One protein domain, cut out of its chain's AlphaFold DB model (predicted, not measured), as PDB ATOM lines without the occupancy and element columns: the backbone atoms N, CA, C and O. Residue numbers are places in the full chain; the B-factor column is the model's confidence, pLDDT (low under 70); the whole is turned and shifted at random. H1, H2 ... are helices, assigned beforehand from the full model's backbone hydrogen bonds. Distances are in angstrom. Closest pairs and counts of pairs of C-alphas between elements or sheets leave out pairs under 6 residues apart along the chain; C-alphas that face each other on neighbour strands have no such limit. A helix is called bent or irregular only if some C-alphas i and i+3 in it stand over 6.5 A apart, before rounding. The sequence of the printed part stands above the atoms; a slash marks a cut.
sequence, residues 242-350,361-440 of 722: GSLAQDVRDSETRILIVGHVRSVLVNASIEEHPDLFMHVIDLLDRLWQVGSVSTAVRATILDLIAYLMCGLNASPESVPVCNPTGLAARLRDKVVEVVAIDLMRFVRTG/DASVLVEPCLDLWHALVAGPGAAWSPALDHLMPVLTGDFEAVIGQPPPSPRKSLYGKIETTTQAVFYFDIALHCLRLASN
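AT A GLANCE: This is residues 242 to 350 and 361 to 440 of the 722 residues of an uncharacterized protein of Mesocestoides corti (UniProt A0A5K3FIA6). Four helices, H2, H4, H6 and H10, lie side by side in one row and run the same way, and a second, less even layer of H1, H3 and the two arms of the bent H5 covers one side of that row. The short H7 and H8 lie beside H5b, and at the end of the row away from H1 the short H9 leads into a long loop that returns to H10. The printed part has 189 residues with ten named helices, H1 to H10 in that order along the chain, and no named strand; the class is all helix. It is compact, with a radius of gyration of the C-alphas of 16.7 A, and rounded, spanning 47 by 44 by 31 A.

HOW THE PARTS SIT: H1, residues 242 to 247, and H2, residues 251 to 267, form a helical hairpin: residues 254 to 258 of H2 touch H1, the closest C-alphas being those of Ala 245 and Arg 254 at 5.5 A. H1 also touches residues 283 to 290 of H3, which is residues 274 to 290, at a shallow tilt of 17 degrees, the same way; the closest C-alphas, of Gly 242 and Leu 283, are 5.6 A apart. H2, H3 and H4, residues 295 to 312, are an up and down bundle, each running against the one before it. H3 and H4 form a helical hairpin, and the closest C-alphas, of Trp 288 and Ile 301, are 7.1 A apart. H2 touches H4 at a shallow tilt of 7 degrees, the same way, with the C-alphas of Ile 255 and Val 297 closest at 5.7 A. By its hydrogen bonds H5, residues 327 to 348, was assigned as one helix, but it is bent: C-alphas 334 and 337 are 7.0 A apart, and arms H5a, residues 327 to 334, and H5b, residues 337 to 348, stand at a steep tilt of 46 degrees. Residues 274 to 281 of H3 touch H5a, closest at the C-alphas of Phe 277 and Leu 327, 5.8 A. H6, residues 362 to 377, touches H4 with 30 pairs of C-alphas within 8 A, the closest being Ala 306 and Leu 372 at 4.3 A; they run the same way at a shallow tilt of 10 degrees. H6 also touches H5b at a steep tilt of 42 degrees, opposite ways, closest at the C-alphas of Phe 346 and Ala 362, 5.2 A. H7, residues 386 to 390, touches H5a, with the C-alphas of Asp 333 and Ala 387 closest at 5.5 A. H8, residues 392 to 396, only just touches H5b, with 3 pairs of C-alphas within 8 A, the closest Ala 340 and Val 394 at 6.7 A. H9, residues 400 to 403, is near H5b. H10, residues 421 to 438, touches H6 at a shallow tilt of 34 degrees, only just short of steep, the same way; the C-alphas of His 374 and Ile 430 are closest at 5.3 A. H2 and H10 are apart. Every O i to N i+4 pair is within hydrogen-bond range in H1, H2, H4, H5a, H5b, H8 and H10; H3 has 11 of 13, H6 9 of 12 and H7 0 of 1, with 2 of 2 O i to N i+3 pairs, and H9 is too short for such a pair.

IN THESE COORDINATES: H1 begins at C-alpha 242, (43.950, 139.067, 28.273). From first to last C-alpha, H2 measures 24.7 A, H3 25.7 A, H4 25.5 A, H5a 10.6 A, H5b 16.4 A, H6 22.7 A and H10 25.9 A. H3 and H6 are irregular: C-alphas 275 and 278 are 7.4 A apart, and C-alphas 364 and 367 are 7.1 A apart. H10 ends at C-alpha 438, (36.346, 106.091, 17.405).

THE WHOLE: The two C-alphas farthest apart, of His 273 and Ser 409, are 49.7 A apart. Residues 351 to 360 are not printed, and C-alphas 350 and 361 are 10.9 A apart across this cut. The links from H4 to H5 and from H9 to H10 are long, with 14 and 17 residues. The mean pLDDT of the printed part is 81.2; it is under 70 at residues 316 to 325, 348 to 350, 361 to 362 and 399 to 412.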
ATOM      1  N   GLY A 242      42.821 139.982  28.102       92.06
ATOM      2  CA  GLY A 242      43.950 139.067  28.273       92.06
ATOM      3  C   GLY A 242      45.138 139.729  28.977       92.06
ATOM      4  O   GLY A 242      45.714 139.141  29.888       92.06
ATOM      5  N   SER A 243      45.474 140.972  28.610       92.38
ATOM      6  CA  SER A 243      46.491 141.760  29.324       92.38
ATOM      7  C   SER A 243      46.054 142.103  30.752       92.38
ATOM      8  O   SER A 243      46.861 142.000  31.672       92.38
ATOM      9  N   LEU A 244      44.785 142.462  30.966       89.81
ATOM     10  CA  LEU A 244      44.278 142.805  32.297       89.81
ATOM     11  C   LEU A 244      44.385 141.616  33.263       89.81
ATOM     12  O   LEU A 244      44.830 141.787  34.396       89.81
ATOM     13  N   ALA A 245      44.061 140.404  32.801       88.81
ATOM     14  CA  ALA A 245      44.215 139.179  33.587       88.81
ATOM     15  C   ALA A 245      45.676 138.912  34.000       88.81
ATOM     16  O   ALA A 245      45.923 138.393  35.089       88.81
ATOM     17  N   GLN A 246      46.643 139.273  33.148       90.06
ATOM     18  CA  GLN A 246      48.075 139.136  33.432       90.06
ATOM     19  C   GLN A 246      48.577 140.179  34.440       90.06
ATOM     20  O   GLN A 246      49.407 139.855  35.292       90.06
ATOM     21  N   ASP A 247      48.066 141.410  34.367       86.31
ATOM     22  CA  ASP A 247      48.528 142.526  35.200       86.31
ATOM     23  C   ASP A 247      47.993 142.481  36.640       86.31
ATOM     24  O   ASP A 247      48.657 142.962  37.567       86.31
ATOM     25  N   VAL A 248      46.809 141.892  36.837       81.00
ATOM     26  CA  VAL A 248      46.199 141.664  38.155       81.00
ATOM     27  C   VAL A 248      46.918 140.525  38.874       81.00
ATOM     28  O   VAL A 248      47.244 139.515  38.257       81.00
ATOM     29  N   ARG A 249      47.155 140.656  40.186       77.75
ATOM     30  CA  ARG A 249      47.786 139.611  41.018       77.75
ATOM     31  C   ARG A 249      46.791 138.739  41.775       77.75
ATOM     32  O   ARG A 249      47.044 137.550  41.943       77.75
ATOM     33  N   ASP A 250      45.699 139.343  42.230       76.38
ATOM     34  CA  ASP A 250      44.683 138.682  43.037       76.38
ATOM     35  C   ASP A 250      43.938 137.591  42.248       76.38
ATOM     36  O   ASP A 250      43.591 137.769  41.077       76.38
ATOM     37  N   SER A 251      43.717 136.441  42.889       78.00
ATOM     38  CA  SER A 251      43.107 135.280  42.232       78.00
ATOM     39  C   SER A 251      41.607 135.461  42.019       78.00
ATOM     40  O   SER A 251      41.114 135.074  40.963       78.00
ATOM     41  N   GLU A 252      40.891 136.081  42.959       78.62
ATOM     42  CA  GLU A 252      39.444 136.316  42.840       78.62
ATOM     43  C   GLU A 252      39.149 137.281  41.689       78.62
ATOM     44  O   GLU A 252      38.317 137.013  40.823       78.62
ATOM     45  N   THR A 253      39.927 138.357  41.596       76.69
ATOM     46  CA  THR A 253      39.821 139.337  40.512       76.69
ATOM     47  C   THR A 253      40.154 138.718  39.150       76.69
ATOM     48  O   THR A 253      39.502 139.017  38.150       76.69
ATOM     49  N   ARG A 254      41.127 137.797  39.078       81.88
ATOM     50  CA  ARG A 254      41.400 137.029  37.849       81.88
ATOM     51  C   ARG A 254      40.230 136.131  37.458       81.88
ATOM     52  O   ARG A 254      39.898 136.080  36.277       81.88
ATOM     53  N   ILE A 255      39.591 135.464  38.420       82.81
ATOM     54  CA  ILE A 255      38.387 134.650  38.188       82.81
ATOM     55  C   ILE A 255      37.258 135.525  37.622       82.81
ATOM     56  O   ILE A 255      36.643 135.147  36.625       82.81
ATOM     57  N   LEU A 256      37.048 136.727  38.171       82.06
ATOM     58  CA  LEU A 256      36.077 137.694  37.642       82.06
ATOM     59  C   LEU A 256      36.374 138.070  36.182       82.06
ATOM     60  O   LEU A 256      35.472 138.052  35.345       82.06
ATOM     61  N   ILE A 257      37.640 138.343  35.843       85.81
ATOM     62  CA  ILE A 257      38.044 138.661  34.464       85.81
ATOM     63  C   ILE A 257      37.799 137.474  33.522       85.81
ATOM     64  O   ILE A 257      37.320 137.678  32.407       85.81
ATOM     65  N   VAL A 258      38.073 136.237  33.954       89.44
ATOM     66  CA  VAL A 258      37.745 135.028  33.175       89.44
ATOM     67  C   VAL A 258      36.229 134.922  32.953       89.44
ATOM     68  O   VAL A 258      35.792 134.608  31.844       89.44
ATOM     69  N   GLY A 259      35.416 135.272  33.954       87.31
ATOM     70  CA  GLY A 259      33.962 135.403  33.815       87.31
ATOM     71  C   GLY A 259      33.544 136.457  32.782       87.31
ATOM     72  O   GLY A 259      32.671 136.204  31.952       87.31
ATOM     73  N   HIS A 260      34.208 137.615  32.751       88.00
ATOM     74  CA  HIS A 260      33.964 138.636  31.725       88.00
ATOM     75  C   HIS A 260      34.333 138.139  30.324       88.00
ATOM     76  O   HIS A 260      33.567 138.346  29.385       88.00
ATOM     77  N   VAL A 261      35.454 137.421  30.187       93.19
ATOM     78  CA  VAL A 261      35.828 136.764  28.927       93.19
ATOM     79  C   VAL A 261      34.744 135.781  28.490       93.19
ATOM     80  O   VAL A 261      34.351 135.811  27.328       93.19
ATOM     81  N   ARG A 262      34.201 134.961  29.398       91.19
ATOM     82  CA  ARG A 262      33.084 134.059  29.078       91.19
ATOM     83  C   ARG A 262      31.914 134.807  28.440       91.19
ATOM     84  O   ARG A 262      31.435 134.387  27.393       91.19
ATOM     85  N   SER A 263      31.494 135.918  29.042       88.81
ATOM     86  CA  SER A 263      30.385 136.744  28.545       88.81
ATOM     87  C   SER A 263      30.682 137.322  27.151       88.81
ATOM     88  O   SER A 263      29.816 137.275  26.278       88.81
ATOM     89  N   VAL A 264      31.928 137.753  26.892       91.62
ATOM     90  CA  VAL A 264      32.384 138.167  25.549       91.62
ATOM     91  C   VAL A 264      32.253 137.022  24.540       91.62
ATOM     92  O   VAL A 264      31.704 137.221  23.461       91.62
ATOM     93  N   LEU A 265      32.752 135.826  24.871       88.94
ATOM     94  CA  LEU A 265      32.757 134.699  23.932       88.94
ATOM     95  C   LEU A 265      31.338 134.193  23.625       88.94
ATOM     96  O   LEU A 265      31.061 133.854  22.479       88.94
ATOM     97  N   VAL A 266      30.450 134.183  24.625       85.62
ATOM     98  CA  VAL A 266      29.033 133.806  24.476       85.62
ATOM     99  C   VAL A 266      28.301 134.766  23.549       85.62
ATOM    100  O   VAL A 266      27.632 134.329  22.622       85.62
ATOM    101  N   ASN A 267      28.438 136.071  23.787       88.31
ATOM    102  CA  ASN A 267      27.749 137.079  22.985       88.31
ATOM    103  C   ASN A 267      28.333 137.204  21.573       88.31
ATOM    104  O   ASN A 267      27.663 137.691  20.677       88.31
ATOM    105  N   ALA A 268      29.578 136.792  21.343       86.62
ATOM    106  CA  ALA A 268      30.181 136.878  20.019       86.62
ATOM    107  C   ALA A 268      29.736 135.767  19.050       86.62
ATOM    108  O   ALA A 268      30.117 135.857  17.887       86.62
ATOM    109  N   SER A 269      29.018 134.725  19.506       83.19
ATOM    110  CA  SER A 269      28.625 133.560  18.685       83.19
ATOM    111  C   SER A 269      29.772 133.065  17.798       83.19
ATOM    112  O   SER A 269      29.685 133.007  16.572       83.19
ATOM    113  N   ILE A 270      30.919 132.792  18.431       80.19
ATOM    114  CA  ILE A 270      32.211 132.585  17.759       80.19
ATOM    115  C   ILE A 270      32.130 131.494  16.694       80.19
ATOM    116  O   ILE A 270      32.799 131.598  15.668       80.19
ATOM    117  N   GLU A 271      31.315 130.469  16.921       76.69
ATOM    118  CA  GLU A 271      31.026 129.387  15.986       76.69
ATOM    119  C   GLU A 271      30.620 129.869  14.582       76.69
ATOM    120  O   GLU A 271      30.950 129.197  13.606       76.69
ATOM    121  N   GLU A 272      29.993 131.042  14.459       79.12
ATOM    122  CA  GLU A 272      29.554 131.627  13.186       79.12
ATOM    123  C   GLU A 272      30.643 132.465  12.490       79.12
ATOM    124  O   GLU A 272      30.513 132.816  11.314       79.12
ATOM    125  N   HIS A 273      31.759 132.755  13.172       82.12
ATOM    126  CA  HIS A 273      32.777 133.707  12.715       82.12
ATOM    127  C   HIS A 273      34.207 133.126  12.706       82.12
ATOM    128  O   HIS A 273      35.038 133.476  13.553       82.12
ATOM    129  N   PRO A 274      34.559 132.302  11.695       80.06
ATOM    130  CA  PRO A 274      35.874 131.660  11.593       80.06
ATOM    131  C   PRO A 274      37.073 132.613  11.583       80.06
ATOM    132  O   PRO A 274      38.150 132.258  12.067       80.06
ATOM    133  N   ASP A 275      36.891 133.832  11.075       83.19
ATOM    134  CA  ASP A 275      37.939 134.856  11.011       83.19
ATOM    135  C   ASP A 275      38.433 135.286  12.406       83.19
ATOM    136  O   ASP A 275      39.547 135.790  12.552       83.19
ATOM    137  N   LEU A 276      37.637 135.045  13.453       85.38
ATOM    138  CA  LEU A 276      37.942 135.426  14.833       85.38
ATOM    139  C   LEU A 276      38.654 134.315  15.623       85.38
ATOM    140  O   LEU A 276      39.146 134.565  16.725       85.38
ATOM    141  N   PHE A 277      38.778 133.104  15.068       86.00
ATOM    142  CA  PHE A 277      39.305 131.935  15.784       86.00
ATOM    143  C   PHE A 277      40.716 132.138  16.340       86.00
ATOM    144  O   PHE A 277      40.986 131.751  17.476       86.00
ATOM    145  N   MET A 278      41.617 132.768  15.582       86.19
ATOM    146  CA  MET A 278      42.990 132.998  16.050       86.19
ATOM    147  C   MET A 278      43.040 133.949  17.249       86.19
ATOM    148  O   MET A 278      43.785 133.697  18.189       86.19
ATOM    149  N   HIS A 279      42.184 134.973  17.280       88.06
ATOM    150  CA  HIS A 279      42.103 135.894  18.416       88.06
ATOM    151  C   HIS A 279      41.605 135.204  19.689       88.06
ATOM    152  O   HIS A 279      42.076 135.513  20.784       88.06
ATOM    153  N   VAL A 280      40.683 134.249  19.552       88.44
ATOM    154  CA  VAL A 280      40.188 133.441  20.676       88.44
ATOM    155  C   VAL A 280      41.284 132.508  21.193       88.44
ATOM    156  O   VAL A 280      41.488 132.412  22.400       88.44
ATOM    157  N   ILE A 281      42.040 131.869  20.296       88.50
ATOM    158  CA  ILE A 281      43.179 131.019  20.670       88.50
ATOM    159  C   ILE A 281      44.256 131.820  21.415       88.50
ATOM    160  O   ILE A 281      44.726 131.357  22.457       88.50
ATOM    161  N   ASP A 282      44.602 133.012  20.925       89.88
ATOM    162  CA  ASP A 282      45.592 133.894  21.554       89.88
ATOM    163  C   ASP A 282      45.126 134.385  22.935       89.88
ATOM    164  O   ASP A 282      45.918 134.461  23.877       89.88
ATOM    165  N   LEU A 283      43.835 134.702  23.084       92.62
ATOM    166  CA  LEU A 283      43.247 135.060  24.376       92.62
ATOM    167  C   LEU A 283      43.359 133.902  25.370       92.62
ATOM    168  O   LEU A 283      43.821 134.098  26.497       92.62
ATOM    169  N   LEU A 284      42.981 132.696  24.950       91.62
ATOM    170  CA  LEU A 284      43.062 131.509  25.796       91.62
ATOM    171  C   LEU A 284      44.512 131.178  26.172       91.62
ATOM    172  O   LEU A 284      44.744 130.791  27.312       91.62
ATOM    173  N   ASP A 285      45.494 131.409  25.292       90.06
ATOM    174  CA  ASP A 285      46.921 131.295  25.639       90.06
ATOM    175  C   ASP A 285      47.336 132.248  26.753       90.06
ATOM    176  O   ASP A 285      48.015 131.851  27.704       90.06
ATOM    177  N   ARG A 286      46.922 133.515  26.654       90.88
ATOM    178  CA  ARG A 286      47.234 134.517  27.678       90.88
ATOM    179  C   ARG A 286      46.604 134.143  29.013       90.88
ATOM    180  O   ARG A 286      47.293 134.201  30.029       90.88
ATOM    181  N   LEU A 287      45.340 133.714  29.014       91.44
ATOM    182  CA  LEU A 287      44.664 133.239  30.224       91.44
ATOM    183  C   LEU A 287      45.347 131.993  30.793       91.44
ATOM    184  O   LEU A 287      45.570 131.909  31.999       91.44
ATOM    185  N   TRP A 288      45.756 131.060  29.936       89.88
ATOM    186  CA  TRP A 288      46.439 129.841  30.353       89.88
ATOM    187  C   TRP A 288      47.732 130.128  31.127       89.88
ATOM    188  O   TRP A 288      48.002 129.503  32.155       89.88
ATOM    189  N   GLN A 289      48.502 131.133  30.692       87.69
ATOM    190  CA  GLN A 289      49.690 131.597  31.414       87.69
ATOM    191  C   GLN A 289      49.346 132.107  32.824       87.69
ATOM    192  O   GLN A 289      50.079 131.822  33.773       87.69
ATOM    193  N   VAL A 290      48.211 132.795  32.989       85.75
ATOM    194  CA  VAL A 290      47.721 133.286  34.291       85.75
ATOM    195  C   VAL A 290      47.315 132.133  35.217       85.75
ATOM    196  O   VAL A 290      47.600 132.173  36.417       85.75
ATOM    197  N   GLY A 291      46.724 131.069  34.666       81.25
ATOM    198  CA  GLY A 291      46.332 129.862  35.406       81.25
ATOM    199  C   GLY A 291      47.496 129.088  36.039       81.25
ATOM    200  O   GLY A 291      47.274 128.228  36.884       81.25
ATOM    201  N   SER A 292      48.751 129.388  35.690       79.00
ATOM    202  CA  SER A 292      49.921 128.774  36.341       79.00
ATOM    203  C   SER A 292      50.125 129.218  37.798       79.00
ATOM    204  O   SER A 292      50.828 128.541  38.544       79.00
ATOM    205  N   VAL A 293      49.513 130.338  38.203       76.56
ATOM    206  CA  VAL A 293      49.740 130.983  39.508       76.56
ATOM    207  C   VAL A 293      48.766 130.492  40.587       76.56
ATOM    208  O   VAL A 293      49.092 130.549  41.768       76.56
ATOM    209  N   SER A 294      47.575 130.024  40.202       83.94
ATOM    210  CA  SER A 294      46.516 129.615  41.135       83.94
ATOM    211  C   SER A 294      45.685 128.474  40.554       83.94
ATOM    212  O   SER A 294      45.215 128.556  39.417       83.94
ATOM    213  N   THR A 295      45.470 127.421  41.348       84.81
ATOM    214  CA  THR A 295      44.642 126.262  40.979       84.81
ATOM    215  C   THR A 295      43.190 126.647  40.732       84.81
ATOM    216  O   THR A 295      42.604 126.164  39.771       84.81
ATOM    217  N   ALA A 296      42.633 127.559  41.533       85.75
ATOM    218  CA  ALA A 296      41.264 128.047  41.363       85.75
ATOM    219  C   ALA A 296      41.088 128.819  40.042       85.75
ATOM    220  O   ALA A 296      40.105 128.633  39.323       85.75
ATOM    221  N   VAL A 297      42.081 129.636  39.669       87.62
ATOM    222  CA  VAL A 297      42.083 130.334  38.373       87.62
ATOM    223  C   VAL A 297      42.202 129.325  37.226       87.62
ATOM    224  O   VAL A 297      41.472 129.431  36.243       87.62
ATOM    225  N   ARG A 298      43.074 128.315  37.357       89.88
ATOM    226  CA  ARG A 298      43.212 127.232  36.371       89.88
ATOM    227  C   ARG A 298      41.910 126.450  36.183       89.88
ATOM    228  O   ARG A 298      41.529 126.232  35.040       89.88
ATOM    229  N   ALA A 299      41.232 126.081  37.272       90.50
ATOM    230  CA  ALA A 299      39.925 125.425  37.243       90.50
ATOM    231  C   ALA A 299      38.905 126.260  36.454       90.50
ATOM    232  O   ALA A 299      38.339 125.782  35.479       90.50
ATOM    233  N   THR A 300      38.798 127.554  36.768       91.25
ATOM    234  CA  THR A 300      37.877 128.473  36.074       91.25
ATOM    235  C   THR A 300      38.182 128.584  34.570       91.25
ATOM    236  O   THR A 300      37.275 128.697  33.746       91.25
ATOM    237  N   ILE A 301      39.462 128.555  34.178       93.44
ATOM    238  CA  ILE A 301      39.860 128.564  32.760       93.44
ATOM    239  C   ILE A 301      39.482 127.246  32.072       93.44
ATOM    240  O   ILE A 301      39.024 127.275  30.931       93.44
ATOM    241  N   LEU A 302      39.656 126.101  32.739       93.44
ATOM    242  CA  LEU A 302      39.224 124.802  32.214       93.44
ATOM    243  C   LEU A 302      37.705 124.781  31.995       93.44
ATOM    244  O   LEU A 302      37.272 124.394  30.912       93.44
ATOM    245  N   ASP A 303      36.924 125.300  32.947       93.69
ATOM    246  CA  ASP A 303      35.463 125.410  32.839       93.69
ATOM    247  C   ASP A 303      35.036 126.319  31.679       93.69
ATOM    248  O   ASP A 303      34.112 125.999  30.928       93.69
ATOM    249  N   LEU A 304      35.732 127.444  31.480       93.94
ATOM    250  CA  LEU A 304      35.513 128.328  30.332       93.94
ATOM    251  C   LEU A 304      35.736 127.587  29.006       93.94
ATOM    252  O   LEU A 304      34.928 127.711  28.082       93.94
ATOM    253  N   ILE A 305      36.825 126.822  28.899       93.81
ATOM    254  CA  ILE A 305      37.129 126.061  27.682       93.81
ATOM    255  C   ILE A 305      36.112 124.930  27.494       93.81
ATOM    256  O   ILE A 305      35.666 124.710  26.369       93.81
ATOM    257  N   ALA A 306      35.706 124.245  28.567       94.06
ATOM    258  CA  ALA A 306      34.682 123.205  28.521       94.06
ATOM    259  C   ALA A 306      33.359 123.776  27.999       94.06
ATOM    260  O   ALA A 306      32.768 123.232  27.068       94.06
ATOM    261  N   TYR A 307      32.949 124.934  28.522       91.81
ATOM    262  CA  TYR A 307      31.767 125.655  28.064       91.81
ATOM    263  C   TYR A 307      31.849 126.014  26.571       91.81
ATOM    264  O   TYR A 307      30.907 125.758  25.820       91.81
ATOM    265  N   LEU A 308      32.987 126.558  26.123       90.44
ATOM    266  CA  LEU A 308      33.207 126.890  24.713       90.44
ATOM    267  C   LEU A 308      33.144 125.640  23.821       90.44
ATOM    268  O   LEU A 308      32.502 125.662  22.775       90.44
ATOM    269  N   MET A 309      33.768 124.535  24.239       90.31
ATOM    270  CA  MET A 309      33.740 123.267  23.505       90.31
ATOM    271  C   MET A 309      32.333 122.671  23.422       90.31
ATOM    272  O   MET A 309      31.963 122.164  22.364       90.31
ATOM    273  N   CYS A 310      31.527 122.778  24.483       90.44
ATOM    274  CA  CYS A 310      30.116 122.389  24.455       90.44
ATOM    275  C   CYS A 310      29.333 123.174  23.396       90.44
ATOM    276  O   CYS A 310      28.592 122.562  22.629       90.44
ATOM    277  N   GLY A 311      29.530 124.497  23.315       86.50
ATOM    278  CA  GLY A 311      28.916 125.337  22.278       86.50
ATOM    279  C   GLY A 311      29.357 124.940  20.868       86.50
ATOM    280  O   GLY A 311      28.524 124.684  20.003       86.50
ATOM    281  N   LEU A 312      30.667 124.765  20.661       85.62
ATOM    282  CA  LEU A 312      31.235 124.364  19.369       85.62
ATOM    283  C   LEU A 312      30.788 122.965  18.905       85.62
ATOM    284  O   LEU A 312      30.746 122.707  17.705       85.62
ATOM    285  N   ASN A 313      30.463 122.061  19.835       87.38
ATOM    286  CA  ASN A 313      29.996 120.704  19.539       87.38
ATOM    287  C   ASN A 313      28.457 120.569  19.538       87.38
ATOM    288  O   ASN A 313      27.955 119.459  19.330       87.38
ATOM    289  N   ALA A 314      27.700 121.649  19.776       85.00
ATOM    290  CA  ALA A 314      26.247 121.602  19.974       85.00
ATOM    291  C   ALA A 314      25.448 121.284  18.699       85.00
ATOM    292  O   ALA A 314      24.365 120.705  18.792       85.00
ATOM    293  N   SER A 315      25.975 121.618  17.518       74.25
ATOM    294  CA  SER A 315      25.322 121.376  16.229       74.25
ATOM    295  C   SER A 315      26.260 120.649  15.257       74.25
ATOM    296  O   SER A 315      27.462 120.905  15.255       74.25
ATOM    297  N   PRO A 316      25.754 119.747  14.396       66.44
ATOM    298  CA  PRO A 316      26.535 119.220  13.277       66.44
ATOM    299  C   PRO A 316      26.757 120.269  12.166       66.44
ATOM    300  O   PRO A 316      27.606 120.070  11.299       66.44
ATOM    301  N   GLU A 317      25.999 121.373  12.177       55.94
ATOM    302  CA  GLU A 317      26.026 122.439  11.162       55.94
ATOM    303  C   GLU A 317      26.939 123.621  11.529       55.94
ATOM    304  O   GLU A 317      27.250 124.432  10.656       55.94
ATOM    305  N   SER A 318      27.407 123.717  12.781       52.09
ATOM    306  CA  SER A 318      28.341 124.755  13.241       52.09
ATOM    307  C   SER A 318      29.746 124.529  12.661       52.09
ATOM    308  O   SER A 318      30.648 124.081  13.357       52.09
ATOM    309  N   VAL A 319      29.899 124.839  11.365       47.12
ATOM    310  CA  VAL A 319      31.133 124.923  10.551       47.12
ATOM    311  C   VAL A 319      31.899 123.585  10.447       47.12
ATOM    312  O   VAL A 319      32.251 122.960  11.438       47.12
ATOM    313  N   PRO A 320      32.159 123.081   9.223       48.22
ATOM    314  CA  PRO A 320      32.085 121.660   8.900       48.22
ATOM    315  C   PRO A 320      32.927 120.786   9.831       48.22
ATOM    316  O   PRO A 320      34.145 120.948   9.918       48.22
ATOM    317  N   VAL A 321      32.253 119.788  10.408       45.53
ATOM    318  CA  VAL A 321      32.684 118.660  11.267       45.53
ATOM    319  C   VAL A 321      33.948 117.915  10.776       45.53
ATOM    320  O   VAL A 321      34.489 117.044  11.453       45.53
ATOM    321  N   CYS A 322      34.483 118.275   9.608       42.75
ATOM    322  CA  CYS A 322      35.687 117.710   9.004       42.75
ATOM    323  C   CYS A 322      36.753 118.748   8.613       42.75
ATOM    324  O   CYS A 322      37.668 118.390   7.875       42.75
ATOM    325  N   ASN A 323      36.678 120.012   9.049       56.59
ATOM    326  CA  ASN A 323      37.768 120.953   8.809       56.59
ATOM    327  C   ASN A 323      38.829 120.828   9.921       56.59
ATOM    328  O   ASN A 323      38.626 121.372  11.009       56.59
ATOM    329  N   PRO A 324      39.989 120.183   9.671       58.34
ATOM    330  CA  PRO A 324      41.064 120.056  10.661       58.34
ATOM    331  C   PRO A 324      41.643 121.412  11.102       58.34
ATOM    332  O   PRO A 324      42.466 121.468  12.008       58.34
ATOM    333  N   THR A 325      41.229 122.515  10.467       62.19
ATOM    334  CA  THR A 325      41.660 123.878  10.797       62.19
ATOM    335  C   THR A 325      40.645 124.691  11.611       62.19
ATOM    336  O   THR A 325      40.953 125.837  11.950       62.19
ATOM    337  N   GLY A 326      39.473 124.132  11.945       75.19
ATOM    338  CA  GLY A 326      38.439 124.801  12.747       75.19
ATOM    339  C   GLY A 326      38.823 124.995  14.222       75.19
ATOM    340  O   GLY A 326      39.710 124.310  14.738       75.19
ATOM    341  N   LEU A 327      38.147 125.920  14.916       82.44
ATOM    342  CA  LEU A 327      38.443 126.268  16.315       82.44
ATOM    343  C   LEU A 327      38.364 125.058  17.256       82.44
ATOM    344  O   LEU A 327      39.287 124.842  18.036       82.44
ATOM    345  N   ALA A 328      37.318 124.235  17.134       83.94
ATOM    346  CA  ALA A 328      37.120 123.049  17.970       83.94
ATOM    347  C   ALA A 328      38.276 122.039  17.855       83.94
ATOM    348  O   ALA A 328      38.731 121.499  18.860       83.94
ATOM    349  N   ALA A 329      38.787 121.809  16.638       83.06
ATOM    350  CA  ALA A 329      39.921 120.916  16.408       83.06
ATOM    351  C   ALA A 329      41.211 121.473  17.034       83.06
ATOM    352  O   ALA A 329      41.896 120.766  17.768       83.06
ATOM    353  N   ARG A 330      41.494 122.767  16.821       84.69
ATOM    354  CA  ARG A 330      42.675 123.443  17.389       84.69
ATOM    355  C   ARG A 330      42.654 123.471  18.915       84.69
ATOM    356  O   ARG A 330      43.691 123.253  19.536       84.69
ATOM    357  N   LEU A 331      41.495 123.749  19.514       87.31
ATOM    358  CA  LEU A 331      41.325 123.737  20.966       87.31
ATOM    359  C   LEU A 331      41.543 122.338  21.527       87.31
ATOM    360  O   LEU A 331      42.335 122.183  22.452       87.31
ATOM    361  N   ARG A 332      40.905 121.324  20.930       88.75
ATOM    362  CA  ARG A 332      41.061 119.921  21.325       88.75
ATOM    363  C   ARG A 332      42.532 119.513  21.346       88.75
ATOM    364  O   ARG A 332      43.020 119.084  22.386       88.75
ATOM    365  N   ASP A 333      43.256 119.718  20.250       85.19
ATOM    366  CA  ASP A 333      44.657 119.295  20.153       85.19
ATOM    367  C   ASP A 333      45.568 120.022  21.161       85.19
ATOM    368  O   ASP A 333      46.575 119.471  21.601       85.19
ATOM    369  N   LYS A 334      45.191 121.234  21.582       85.50
ATOM    370  CA  LYS A 334      45.949 122.047  22.539       85.50
ATOM    371  C   LYS A 334      45.719 121.666  24.001       85.50
ATOM    372  O   LYS A 334      46.644 121.759  24.804       85.50
ATOM    373  N   VAL A 335      44.496 121.279  24.369       88.69
ATOM    374  CA  VAL A 335      44.133 121.043  25.780       88.69
ATOM    375  C   VAL A 335      44.253 119.586  26.211       88.69
ATOM    376  O   VAL A 335      44.365 119.317  27.403       88.69
ATOM    377  N   VAL A 336      44.271 118.640  25.269       88.06
ATOM    378  CA  VAL A 336      44.318 117.201  25.576       88.06
ATOM    379  C   VAL A 336      45.535 116.827  26.426       88.06
ATOM    380  O   VAL A 336      45.371 116.165  27.450       88.06
ATOM    381  N   GLU A 337      46.740 117.262  26.051       84.69
ATOM    382  CA  GLU A 337      47.962 116.926  26.800       84.69
ATOM    383  C   GLU A 337      47.917 117.479  28.231       84.69
ATOM    384  O   GLU A 337      48.280 116.805  29.194       84.69
ATOM    385  N   VAL A 338      47.397 118.694  28.381       83.50
ATOM    386  CA  VAL A 338      47.227 119.355  29.673       83.50
ATOM    387  C   VAL A 338      46.268 118.583  30.575       83.50
ATOM    388  O   VAL A 338      46.615 118.290  31.719       83.50
ATOM    389  N   VAL A 339      45.078 118.252  30.064       86.50
ATOM    390  CA  VAL A 339      44.057 117.501  30.811       86.50
ATOM    391  C   VAL A 339      44.609 116.141  31.221       86.50
ATOM    392  O   VAL A 339      44.433 115.726  32.367       86.50
ATOM    393  N   ALA A 340      45.347 115.478  30.324       84.19
ATOM    394  CA  ALA A 340      46.013 114.223  30.633       84.19
ATOM    395  C   ALA A 340      46.992 114.397  31.803       84.19
ATOM    396  O   ALA A 340      46.911 113.653  32.776       84.19
ATOM    397  N   ILE A 341      47.879 115.396  31.759       82.31
ATOM    398  CA  ILE A 341      48.866 115.653  32.820       82.31
ATOM    399  C   ILE A 341      48.196 115.964  34.167       82.31
ATOM    400  O   ILE A 341      48.642 115.442  35.193       82.31
ATOM    401  N   ASP A 342      47.151 116.791  34.191       83.88
ATOM    402  CA  ASP A 342      46.489 117.199  35.438       83.88
ATOM    403  C   ASP A 342      45.699 116.045  36.076       83.88
ATOM    404  O   ASP A 342      45.879 115.769  37.267       83.88
ATOM    405  N   LEU A 343      44.933 115.279  35.289       84.56
ATOM    406  CA  LEU A 343      44.273 114.059  35.779       84.56
ATOM    407  C   LEU A 343      45.298 113.023  36.253       84.56
ATOM    408  O   LEU A 343      45.111 112.368  37.279       84.56
ATOM    409  N   MET A 344      46.430 112.909  35.558       77.12
ATOM    410  CA  MET A 344      47.528 112.036  35.962       77.12
ATOM    411  C   MET A 344      48.163 112.448  37.288       77.12
ATOM    412  O   MET A 344      48.546 111.581  38.079       77.12
ATOM    413  N   ARG A 345      48.286 113.751  37.559       76.44
ATOM    414  CA  ARG A 345      48.741 114.246  38.863       76.44
ATOM    415  C   ARG A 345      47.758 113.866  39.958       76.44
ATOM    416  O   ARG A 345      48.202 113.306  40.954       76.44
ATOM    417  N   PHE A 346      46.457 114.058  39.744       77.50
ATOM    418  CA  PHE A 346      45.434 113.619  40.696       77.50
ATOM    419  C   PHE A 346      45.506 112.111  40.976       77.50
ATOM    420  O   PHE A 346      45.466 111.659  42.122       77.50
ATOM    421  N   VAL A 347      45.698 111.302  39.937       74.62
ATOM    422  CA  VAL A 347      45.881 109.853  40.076       74.62
ATOM    423  C   VAL A 347      47.148 109.494  40.872       74.62
ATOM    424  O   VAL A 347      47.184 108.461  41.535       74.62
ATOM    425  N   ARG A 348      48.152 110.372  40.934       68.31
ATOM    426  CA  ARG A 348      49.392 110.174  41.709       68.31
ATOM    427  C   ARG A 348      49.356 110.760  43.124       68.31
ATOM    428  O   ARG A 348      50.029 110.236  44.006       68.31
ATOM    429  N   THR A 349      48.580 111.815  43.375       61.22
ATOM    430  CA  THR A 349      48.500 112.459  44.699       61.22
ATOM    431  C   THR A 349      47.911 111.505  45.745       61.22
ATOM    432  O   THR A 349      46.864 110.896  45.516       61.22
ATOM    433  N   GLY A 350      48.595 111.337  46.883       51.44
ATOM    434  CA  GLY A 350      48.224 110.395  47.954       51.44
ATOM    435  C   GLY A 350      49.001 109.067  47.970       51.44
ATOM    436  O   GLY A 350      48.701 108.201  48.791       51.44
ATOM    437  N   ASP A 361      46.758 121.450  45.137       63.50
ATOM    438  CA  ASP A 361      45.593 120.643  45.492       63.50
ATOM    439  C   ASP A 361      44.937 120.123  44.200       63.50
ATOM    440  O   ASP A 361      43.983 120.685  43.667       63.50
ATOM    441  N   ALA A 362      45.548 119.093  43.604       67.25
ATOM    442  CA  ALA A 362      45.189 118.541  42.299       67.25
ATOM    443  C   ALA A 362      43.763 117.978  42.298       67.25
ATOM    444  O   ALA A 362      43.179 117.805  41.232       67.25
ATOM    445  N   SER A 363      43.202 117.741  43.488       75.31
ATOM    446  CA  SER A 363      41.797 117.406  43.712       75.31
ATOM    447  C   SER A 363      40.849 118.463  43.123       75.31
ATOM    448  O   SER A 363      39.868 118.104  42.476       75.31
ATOM    449  N   VAL A 364      41.194 119.752  43.235       82.31
ATOM    450  CA  VAL A 364      40.394 120.890  42.742       82.31
ATOM    451  C   VAL A 364      40.273 120.884  41.215       82.31
ATOM    452  O   VAL A 364      39.320 121.421  40.664       82.31
ATOM    453  N   LEU A 365      41.227 120.267  40.511       86.44
ATOM    454  CA  LEU A 365      41.246 120.222  39.047       86.44
ATOM    455  C   LEU A 365      40.510 119.010  38.467       86.44
ATOM    456  O   LEU A 365      40.294 118.972  37.260       86.44
ATOM    457  N   VAL A 366      40.124 118.024  39.285       87.19
ATOM    458  CA  VAL A 366      39.533 116.768  38.792       87.19
ATOM    459  C   VAL A 366      38.237 117.014  38.044       87.19
ATOM    460  O   VAL A 366      38.115 116.582  36.901       87.19
ATOM    461  N   GLU A 367      37.287 117.705  38.672       88.81
ATOM    462  CA  GLU A 367      35.981 117.979  38.066       88.81
ATOM    463  C   GLU A 367      36.119 118.862  36.814       88.81
ATOM    464  O   GLU A 367      35.714 118.393  35.753       88.81
ATOM    465  N   PRO A 368      36.830 120.011  36.841       91.69
ATOM    466  CA  PRO A 368      37.075 120.803  35.631       91.69
ATOM    467  C   PRO A 368      37.742 120.023  34.486       91.69
ATOM    468  O   PRO A 368      37.437 120.224  33.309       91.69
ATOM    469  N   CYS A 369      38.671 119.110  34.796       92.75
ATOM    470  CA  CYS A 369      39.311 118.269  33.786       92.75
ATOM    471  C   CYS A 369      38.365 117.204  33.209       92.75
ATOM    472  O   CYS A 369      38.433 116.931  32.007       92.75
ATOM    473  N   LEU A 370      37.512 116.590  34.036       93.00
ATOM    474  CA  LEU A 370      36.493 115.640  33.578       93.00
ATOM    475  C   LEU A 370      35.430 116.343  32.733       93.00
ATOM    476  O   LEU A 370      35.089 115.839  31.662       93.00
ATOM    477  N   ASP A 371      34.983 117.522  33.156       93.38
ATOM    478  CA  ASP A 371      34.022 118.359  32.438       93.38
ATOM    479  C   ASP A 371      34.566 118.762  31.069       93.38
ATOM    480  O   ASP A 371      33.892 118.591  30.048       93.38
ATOM    481  N   LEU A 372      35.821 119.223  31.019       95.19
ATOM    482  CA  LEU A 372      36.480 119.548  29.761       95.19
ATOM    483  C   LEU A 372      36.623 118.313  28.872       95.19
ATOM    484  O   LEU A 372      36.258 118.378  27.701       95.19
ATOM    485  N   TRP A 373      37.108 117.180  29.389       95.25
ATOM    486  CA  TRP A 373      37.220 115.964  28.579       95.25
ATOM    487  C   TRP A 373      35.857 115.537  28.032       95.25
ATOM    488  O   TRP A 373      35.731 115.301  26.831       95.25
ATOM    489  N   HIS A 374      34.821 115.523  28.867       95.38
ATOM    490  CA  HIS A 374      33.461 115.250  28.427       95.38
ATOM    491  C   HIS A 374      33.036 116.205  27.302       95.38
ATOM    492  O   HIS A 374      32.603 115.741  26.247       95.38
ATOM    493  N   ALA A 375      33.261 117.514  27.449       93.75
ATOM    494  CA  ALA A 375      32.973 118.509  26.416       93.75
ATOM    495  C   ALA A 375      33.744 118.279  25.102       93.75
ATOM    496  O   ALA A 375      33.226 118.591  24.031       93.75
ATOM    497  N   LEU A 376      34.954 117.701  25.140       93.00
ATOM    498  CA  LEU A 376      35.735 117.380  23.936       93.00
ATOM    499  C   LEU A 376      35.119 116.253  23.091       93.00
ATOM    500  O   LEU A 376      35.359 116.222  21.878       93.00
ATOM    501  N   VAL A 377      34.378 115.329  23.717       92.06
ATOM    502  CA  VAL A 377      33.866 114.097  23.081       92.06
ATOM    503  C   VAL A 377      32.335 114.042  22.960       92.06
ATOM    504  O   VAL A 377      31.801 113.282  22.141       92.06
ATOM    505  N   ALA A 378      31.617 114.849  23.742       91.50
ATOM    506  CA  ALA A 378      30.160 114.931  23.757       91.50
ATOM    507  C   ALA A 378      29.607 115.935  22.726       91.50
ATOM    508  O   ALA A 378      30.293 116.853  22.288       91.50
ATOM    509  N   GLY A 379      28.334 115.761  22.354       87.94
ATOM    510  CA  GLY A 379      27.621 116.620  21.396       87.94
ATOM    511  C   GLY A 379      27.605 116.082  19.954       87.94
ATOM    512  O   GLY A 379      28.450 115.258  19.582       87.94
ATOM    513  N   PRO A 380      26.620 116.468  19.125       83.50
ATOM    514  CA  PRO A 380      26.493 115.984  17.747       83.50
ATOM    515  C   PRO A 380      27.626 116.451  16.817       83.50
ATOM    516  O   PRO A 380      27.967 115.716  15.898       83.50
ATOM    517  N   GLY A 381      28.233 117.617  17.071       80.44
ATOM    518  CA  GLY A 381      29.356 118.148  16.286       80.44
ATOM    519  C   GLY A 381      30.737 117.608  16.688       80.44
ATOM    520  O   GLY A 381      31.728 117.886  16.011       80.44
ATOM    521  N   ALA A 382      30.831 116.830  17.774       87.38
ATOM    522  CA  ALA A 382      32.110 116.289  18.224       87.38
ATOM    523  C   ALA A 382      32.688 115.278  17.223       87.38
ATOM    524  O   ALA A 382      31.974 114.458  16.646       87.38
ATOM    525  N   ALA A 383      34.011 115.305  17.070       84.94
ATOM    526  CA  ALA A 383      34.747 114.459  16.140       84.94
ATOM    527  C   ALA A 383      35.985 113.869  16.818       84.94
ATOM    528  O   ALA A 383      36.620 114.521  17.652       84.94
ATOM    529  N   TRP A 384      36.352 112.647  16.432       87.25
ATOM    530  CA  TRP A 384      37.597 112.040  16.891       87.25
ATOM    531  C   TRP A 384      38.811 112.794  16.330       87.25
ATOM    532  O   TRP A 384      38.840 113.119  15.143       87.25
ATOM    533  N   SER A 385      39.834 113.031  17.157       84.44
ATOM    534  CA  SER A 385      41.164 113.447  16.695       84.44
ATOM    535  C   SER A 385      42.235 112.515  17.265       84.44
ATOM    536  O   SER A 385      42.053 111.992  18.365       84.44
ATOM    537  N   PRO A 386      43.369 112.318  16.564       83.75
ATOM    538  CA  PRO A 386      44.484 111.528  17.087       83.75
ATOM    539  C   PRO A 386      45.019 112.039  18.430       83.75
ATOM    540  O   PRO A 386      45.563 111.258  19.200       83.75
ATOM    541  N   ALA A 387      44.842 113.328  18.746       85.00
ATOM    542  CA  ALA A 387      45.240 113.864  20.042       85.00
ATOM    543  C   ALA A 387      44.483 113.185  21.197       85.00
ATOM    544  O   ALA A 387      45.094 112.883  22.218       85.00
ATOM    545  N   LEU A 388      43.190 112.865  21.030       89.38
ATOM    546  CA  LEU A 388      42.375 112.208  22.065       89.38
ATOM    547  C   LEU A 388      42.909 110.827  22.475       89.38
ATOM    548  O   LEU A 388      42.664 110.403  23.606       89.38
ATOM    549  N   ASP A 389      43.691 110.153  21.623       87.12
ATOM    550  CA  ASP A 389      44.357 108.899  21.996       87.12
ATOM    551  C   ASP A 389      45.299 109.081  23.202       87.12
ATOM    552  O   ASP A 389      45.515 108.126  23.946       87.12
ATOM    553  N   HIS A 390      45.822 110.289  23.449       85.19
ATOM    554  CA  HIS A 390      46.666 110.582  24.612       85.19
ATOM    555  C   HIS A 390      45.900 110.603  25.944       85.19
ATOM    556  O   HIS A 390      46.518 110.431  26.995       85.19
ATOM    557  N   LEU A 391      44.571 110.765  25.922       89.62
ATOM    558  CA  LEU A 391      43.726 110.689  27.123       89.62
ATOM    559  C   LEU A 391      43.289 109.257  27.448       89.62
ATOM    560  O   LEU A 391      43.030 108.943  28.609       89.62
ATOM    561  N   MET A 392      43.253 108.359  26.461       89.62
ATOM    562  CA  MET A 392      42.829 106.967  26.661       89.62
ATOM    563  C   MET A 392      43.618 106.221  27.754       89.62
ATOM    564  O   MET A 392      42.977 105.579  28.587       89.62
ATOM    565  N   PRO A 393      44.955 106.355  27.860       87.38
ATOM    566  CA  PRO A 393      45.723 105.822  28.986       87.38
ATOM    567  C   PRO A 393      45.222 106.230  30.379       87.38
ATOM    568  O   PRO A 393      45.310 105.443  31.320       87.38
ATOM    569  N   VAL A 394      44.685 107.448  30.524       87.06
ATOM    570  CA  VAL A 394      44.116 107.939  31.790       87.06
ATOM    571  C   VAL A 394      42.832 107.175  32.122       87.06
ATOM    572  O   VAL A 394      42.613 106.807  33.276       87.06
ATOM    573  N   LEU A 395      42.018 106.877  31.102       88.12
ATOM    574  CA  LEU A 395      40.792 106.090  31.234       88.12
ATOM    575  C   LEU A 395      41.093 104.638  31.631       88.12
ATOM    576  O   LEU A 395      40.399 104.078  32.478       88.12
ATOM    577  N   THR A 396      42.121 104.037  31.022       85.44
ATOM    578  CA  THR A 396      42.457 102.610  31.171       85.44
ATOM    579  C   THR A 396      43.476 102.315  32.268       85.44
ATOM    580  O   THR A 396      43.746 101.153  32.548       85.44
ATOM    581  N   GLY A 397      44.049 103.340  32.898       76.12
ATOM    582  CA  GLY A 397      45.081 103.170  33.921       76.12
ATOM    583  C   GLY A 397      46.451 102.735  33.381       76.12
ATOM    584  O   GLY A 397      47.303 102.318  34.165       76.12
ATOM    585  N   ASP A 398      46.677 102.826  32.065       72.25
ATOM    586  CA  ASP A 398      47.923 102.408  31.403       72.25
ATOM    587  C   ASP A 398      48.922 103.571  31.312       72.25
ATOM    588  O   ASP A 398      49.130 104.209  30.282       72.25
ATOM    589  N   PHE A 399      49.525 103.900  32.449       63.44
ATOM    590  CA  PHE A 399      50.283 105.140  32.619       63.44
ATOM    591  C   PHE A 399      51.680 105.152  31.977       63.44
ATOM    592  O   PHE A 399      52.302 106.219  31.918       63.44
ATOM    593  N   GLU A 400      52.173 104.008  31.490       60.25
ATOM    594  CA  GLU A 400      53.459 103.920  30.783       60.25
ATOM    595  C   GLU A 400      53.421 104.689  29.455       60.25
ATOM    596  O   GLU A 400      54.392 105.357  29.094       60.25
ATOM    597  N   ALA A 401      52.264 104.686  28.784       57.25
ATOM    598  CA  ALA A 401      52.065 105.323  27.486       57.25
ATOM    599  C   ALA A 401      52.118 106.864  27.512       57.25
ATOM    600  O   ALA A 401      52.368 107.475  26.475       57.25
ATOM    601  N   VAL A 402      51.890 107.503  28.669       56.31
ATOM    602  CA  VAL A 402      51.802 108.977  28.779       56.31
ATOM    603  C   VAL A 402      53.116 109.601  29.246       56.31
ATOM    604  O   VAL A 402      53.438 110.719  28.864       56.31
ATOM    605  N   ILE A 403      53.876 108.907  30.102       54.00
ATOM    606  CA  ILE A 403      55.012 109.510  30.830       54.00
ATOM    607  C   ILE A 403      56.345 108.808  30.506       54.00
ATOM    608  O   ILE A 403      57.405 109.266  30.927       54.00
ATOM    609  N   GLY A 404      56.324 107.730  29.707       53.09
ATOM    610  CA  GLY A 404      57.532 107.093  29.168       53.09
ATOM    611  C   GLY A 404      58.428 106.429  30.218       53.09
ATOM    612  O   GLY A 404      59.591 106.139  29.940       53.09
ATOM    613  N   GLN A 405      57.913 106.204  31.430       50.19
ATOM    614  CA  GLN A 405      58.619 105.531  32.518       50.19
ATOM    615  C   GLN A 405      57.717 104.476  33.168       50.19
ATOM    616  O   GLN A 405      56.550 104.780  33.440       50.19
ATOM    617  N   PRO A 406      58.248 103.275  33.469       44.09
ATOM    618  CA  PRO A 406      57.515 102.256  34.207       44.09
ATOM    619  C   PRO A 406      57.230 102.760  35.634       44.09
ATOM    620  O   PRO A 406      58.155 103.215  36.319       44.09
ATOM    621  N   PRO A 407      55.969 102.750  36.097       49.47
ATOM    622  CA  PRO A 407      55.621 103.312  37.392       49.47
ATOM    623  C   PRO A 407      56.103 102.419  38.552       49.47
ATOM    624  O   PRO A 407      55.969 101.195  38.499       49.47
ATOM    625  N   PRO A 408      56.627 103.012  39.639       44.06
ATOM    626  CA  PRO A 408      56.933 102.285  40.859       44.06
ATOM    627  C   PRO A 408      55.634 102.088  41.657       44.06
ATOM    628  O   PRO A 408      55.020 103.070  42.064       44.06
ATOM    629  N   SER A 409      55.251 100.836  41.930       47.47
ATOM    630  CA  SER A 409      54.119 100.416  42.794       47.47
ATOM    631  C   SER A 409      52.694 100.532  42.191       47.47
ATOM    632  O   SER A 409      52.491 101.268  41.222       47.47
ATOM    633  N   PRO A 410      51.703  99.754  42.692       51.84
ATOM    634  CA  PRO A 410      50.384  99.671  42.073       51.84
ATOM    635  C   PRO A 410      49.579 100.943  42.362       51.84
ATOM    636  O   PRO A 410      49.034 101.120  43.452       51.84
ATOM    637  N   ARG A 411      49.511 101.833  41.368       56.84
ATOM    638  CA  ARG A 411      48.678 103.038  41.413       56.84
ATOM    639  C   ARG A 411      47.196 102.672  41.332       56.84
ATOM    640  O   ARG A 411      46.821 101.776  40.579       56.84
ATOM    641  N   LYS A 412      46.336 103.399  42.054       65.62
ATOM    642  CA  LYS A 412      44.880 103.354  41.810       65.62
ATOM    643  C   LYS A 412      44.605 103.990  40.444       65.62
ATOM    644  O   LYS A 412      45.157 105.047  40.167       65.62
ATOM    645  N   SER A 413      43.786 103.369  39.596       77.88
ATOM    646  CA  SER A 413      43.331 103.975  38.335       77.88
ATOM    647  C   SER A 413      42.475 105.223  38.603       77.88
ATOM    648  O   SER A 413      42.052 105.444  39.740       77.88
ATOM    649  N   LEU A 414      42.184 106.027  37.566       82.38
ATOM    650  CA  LEU A 414      41.212 107.123  37.688       82.38
ATOM    651  C   LEU A 414      39.891 106.595  38.262       82.38
ATOM    652  O   LEU A 414      39.394 107.146  39.234       82.38
ATOM    653  N   TYR A 415      39.408 105.467  37.732       80.75
ATOM    654  CA  TYR A 415      38.225 104.766  38.228       80.75
ATOM    655  C   TYR A 415      38.323 104.426  39.728       80.75
ATOM    656  O   TYR A 415      37.446 104.800  40.500       80.75
ATOM    657  N   GLY A 416      39.442 103.849  40.182       74.38
ATOM    658  CA  GLY A 416      39.655 103.499  41.594       74.38
ATOM    659  C   GLY A 416      39.811 104.693  42.558       74.38
ATOM    660  O   GLY A 416      39.868 104.497  43.787       74.38
ATOM    661  N   LYS A 417      39.912 105.918  42.020       75.94
ATOM    662  CA  LYS A 417      39.952 107.197  42.748       75.94
ATOM    663  C   LYS A 417      38.668 108.024  42.641       75.94
ATOM    664  O   LYS A 417      38.622 109.085  43.245       75.94
ATOM    665  N   ILE A 418      37.654 107.569  41.910       76.12
ATOM    666  CA  ILE A 418      36.358 108.252  41.869       76.12
ATOM    667  C   ILE A 418      35.733 108.220  43.268       76.12
ATOM    668  O   ILE A 418      35.643 107.158  43.886       76.12
ATOM    669  N   GLU A 419      35.314 109.383  43.766       71.12
ATOM    670  CA  GLU A 419      34.723 109.533  45.105       71.12
ATOM    671  C   GLU A 419      33.237 109.904  45.046       71.12
ATOM    672  O   GLU A 419      32.488 109.582  45.969       71.12
ATOM    673  N   THR A 420      32.787 110.536  43.955       74.69
ATOM    674  CA  THR A 420      31.413 111.041  43.818       74.69
ATOM    675  C   THR A 420      30.643 110.363  42.684       74.69
ATOM    676  O   THR A 420      31.205 109.913  41.682       74.69
ATOM    677  N   THR A 421      29.311 110.320  42.805       76.12
ATOM    678  CA  THR A 421      28.431 109.814  41.737       76.12
ATOM    679  C   THR A 421      28.564 110.643  40.459       76.12
ATOM    680  O   THR A 421      28.545 110.075  39.371       76.12
ATOM    681  N   THR A 422      28.762 111.959  40.572       77.19
ATOM    682  CA  THR A 422      28.973 112.868  39.434       77.19
ATOM    683  C   THR A 422      30.230 112.501  38.643       77.19
ATOM    684  O   THR A 422      30.172 112.348  37.426       77.19
ATOM    685  N   GLN A 423      31.351 112.253  39.327       81.56
ATOM    686  CA  GLN A 423      32.595 111.807  38.692       81.56
ATOM    687  C   GLN A 423      32.431 110.447  37.994       81.56
ATOM    688  O   GLN A 423      32.929 110.250  36.885       81.56
ATOM    689  N   ALA A 424      31.689 109.517  38.605       82.56
ATOM    690  CA  ALA A 424      31.385 108.223  37.997       82.56
ATOM    691  C   ALA A 424      30.523 108.364  36.731       82.56
ATOM    692  O   ALA A 424      30.778 107.700  35.724       82.56
ATOM    693  N   VAL A 425      29.530 109.257  36.760       83.44
ATOM    694  CA  VAL A 425      28.702 109.609  35.599       83.44
ATOM    695  C   VAL A 425      29.574 110.131  34.458       83.44
ATOM    696  O   VAL A 425      29.494 109.572  33.363       83.44
ATOM    697  N   PHE A 426      30.455 111.100  34.728       87.69
ATOM    698  CA  PHE A 426      31.392 111.620  33.730       87.69
ATOM    699  C   PHE A 426      32.298 110.537  33.156       87.69
ATOM    700  O   PHE A 426      32.440 110.451  31.940       87.69
ATOM    701  N   TYR A 427      32.867 109.673  33.998       90.00
ATOM    702  CA  TYR A 427      33.746 108.594  33.546       90.00
ATOM    703  C   TYR A 427      33.055 107.682  32.516       90.00
ATOM    704  O   TYR A 427      33.612 107.405  31.449       90.00
ATOM    705  N   PHE A 428      31.829 107.230  32.805       90.56
ATOM    706  CA  PHE A 428      31.085 106.361  31.889       90.56
ATOM    707  C   PHE A 428      30.628 107.090  30.622       90.56
ATOM    708  O   PHE A 428      30.690 106.505  29.539       90.56
ATOM    709  N   ASP A 429      30.206 108.349  30.736       91.88
ATOM    710  CA  ASP A 429      29.740 109.131  29.589       91.88
ATOM    711  C   ASP A 429      30.908 109.480  28.649       91.88
ATOM    712  O   ASP A 429      30.789 109.316  27.434       91.88
ATOM    713  N   ILE A 430      32.084 109.822  29.189       94.81
ATOM    714  CA  ILE A 430      33.329 109.985  28.419       94.81
ATOM    715  C   ILE A 430      33.656 108.702  27.649       94.81
ATOM    716  O   ILE A 430      33.871 108.750  26.437       94.81
ATOM    717  N   ALA A 431      33.661 107.545  28.319       93.62
ATOM    718  CA  ALA A 431      33.963 106.267  27.676       93.62
ATOM    719  C   ALA A 431      32.965 105.937  26.549       93.62
ATOM    720  O   ALA A 431      33.364 105.504  25.463       93.62
ATOM    721  N   LEU A 432      31.673 106.194  26.780       93.06
ATOM    722  CA  LEU A 432      30.616 106.012  25.786       93.06
ATOM    723  C   LEU A 432      30.809 106.927  24.570       93.06
ATOM    724  O   LEU A 432      30.665 106.487  23.427       93.06
ATOM    725  N   HIS A 433      31.148 108.194  24.800       92.38
ATOM    726  CA  HIS A 433      31.372 109.165  23.738       92.38
ATOM    727  C   HIS A 433      32.655 108.888  22.949       92.38
ATOM    728  O   HIS A 433      32.621 108.959  21.721       92.38
ATOM    729  N   CYS A 434      33.748 108.476  23.600       92.69
ATOM    730  CA  CYS A 434      34.948 107.990  22.912       92.69
ATOM    731  C   CYS A 434      34.614 106.812  21.989       92.69
ATOM    732  O   CYS A 434      34.998 106.809  20.818       92.69
ATOM    733  N   LEU A 435      33.832 105.847  22.485       91.06
ATOM    734  CA  LEU A 435      33.380 104.715  21.685       91.06
ATOM    735  C   LEU A 435      32.542 105.180  20.484       91.06
ATOM    736  O   LEU A 435      32.812 104.755  19.368       91.06
ATOM    737  N   ARG A 436      31.587 106.099  20.671       89.00
ATOM    738  CA  ARG A 436      30.791 106.672  19.568       89.00
ATOM    739  C   ARG A 436      31.668 107.264  18.458       89.00
ATOM    740  O   ARG A 436      31.350 107.093  17.286       89.00
ATOM    741  N   LEU A 437      32.732 107.976  18.828       88.25
ATOM    742  CA  LEU A 437      33.575 108.720  17.891       88.25
ATOM    743  C   LEU A 437      34.629 107.849  17.184       88.25
ATOM    744  O   LEU A 437      34.976 108.139  16.041       88.25
ATOM    745  N   ALA A 438      35.142 106.802  17.840       86.12
ATOM    746  CA  ALA A 438      36.346 106.091  17.405       86.12
ATOM    747  C   ALA A 438      36.170 104.594  17.114       86.12
ATOM    748  O   ALA A 438      37.176 103.964  16.802       86.12
ATOM    749  N   SER A 439      34.962 104.012  17.229       80.25
ATOM    750  CA  SER A 439      34.683 102.553  17.263       80.25
ATOM    751  C   SER A 439      35.052 101.722  16.017       80.25
ATOM    752  O   SER A 439      34.308 100.821  15.647       80.25
ATOM    753  N   ASN A 440      36.163 101.994  15.343       88.81
ATOM    754  CA  ASN A 440      36.738 101.121  14.334       88.81
ATOM    755  C   ASN A 440      37.479  99.937  14.984       88.81
ATOM    756  O   ASN A 440      37.819  99.949  16.174       88.81
TER     757      ASN A 440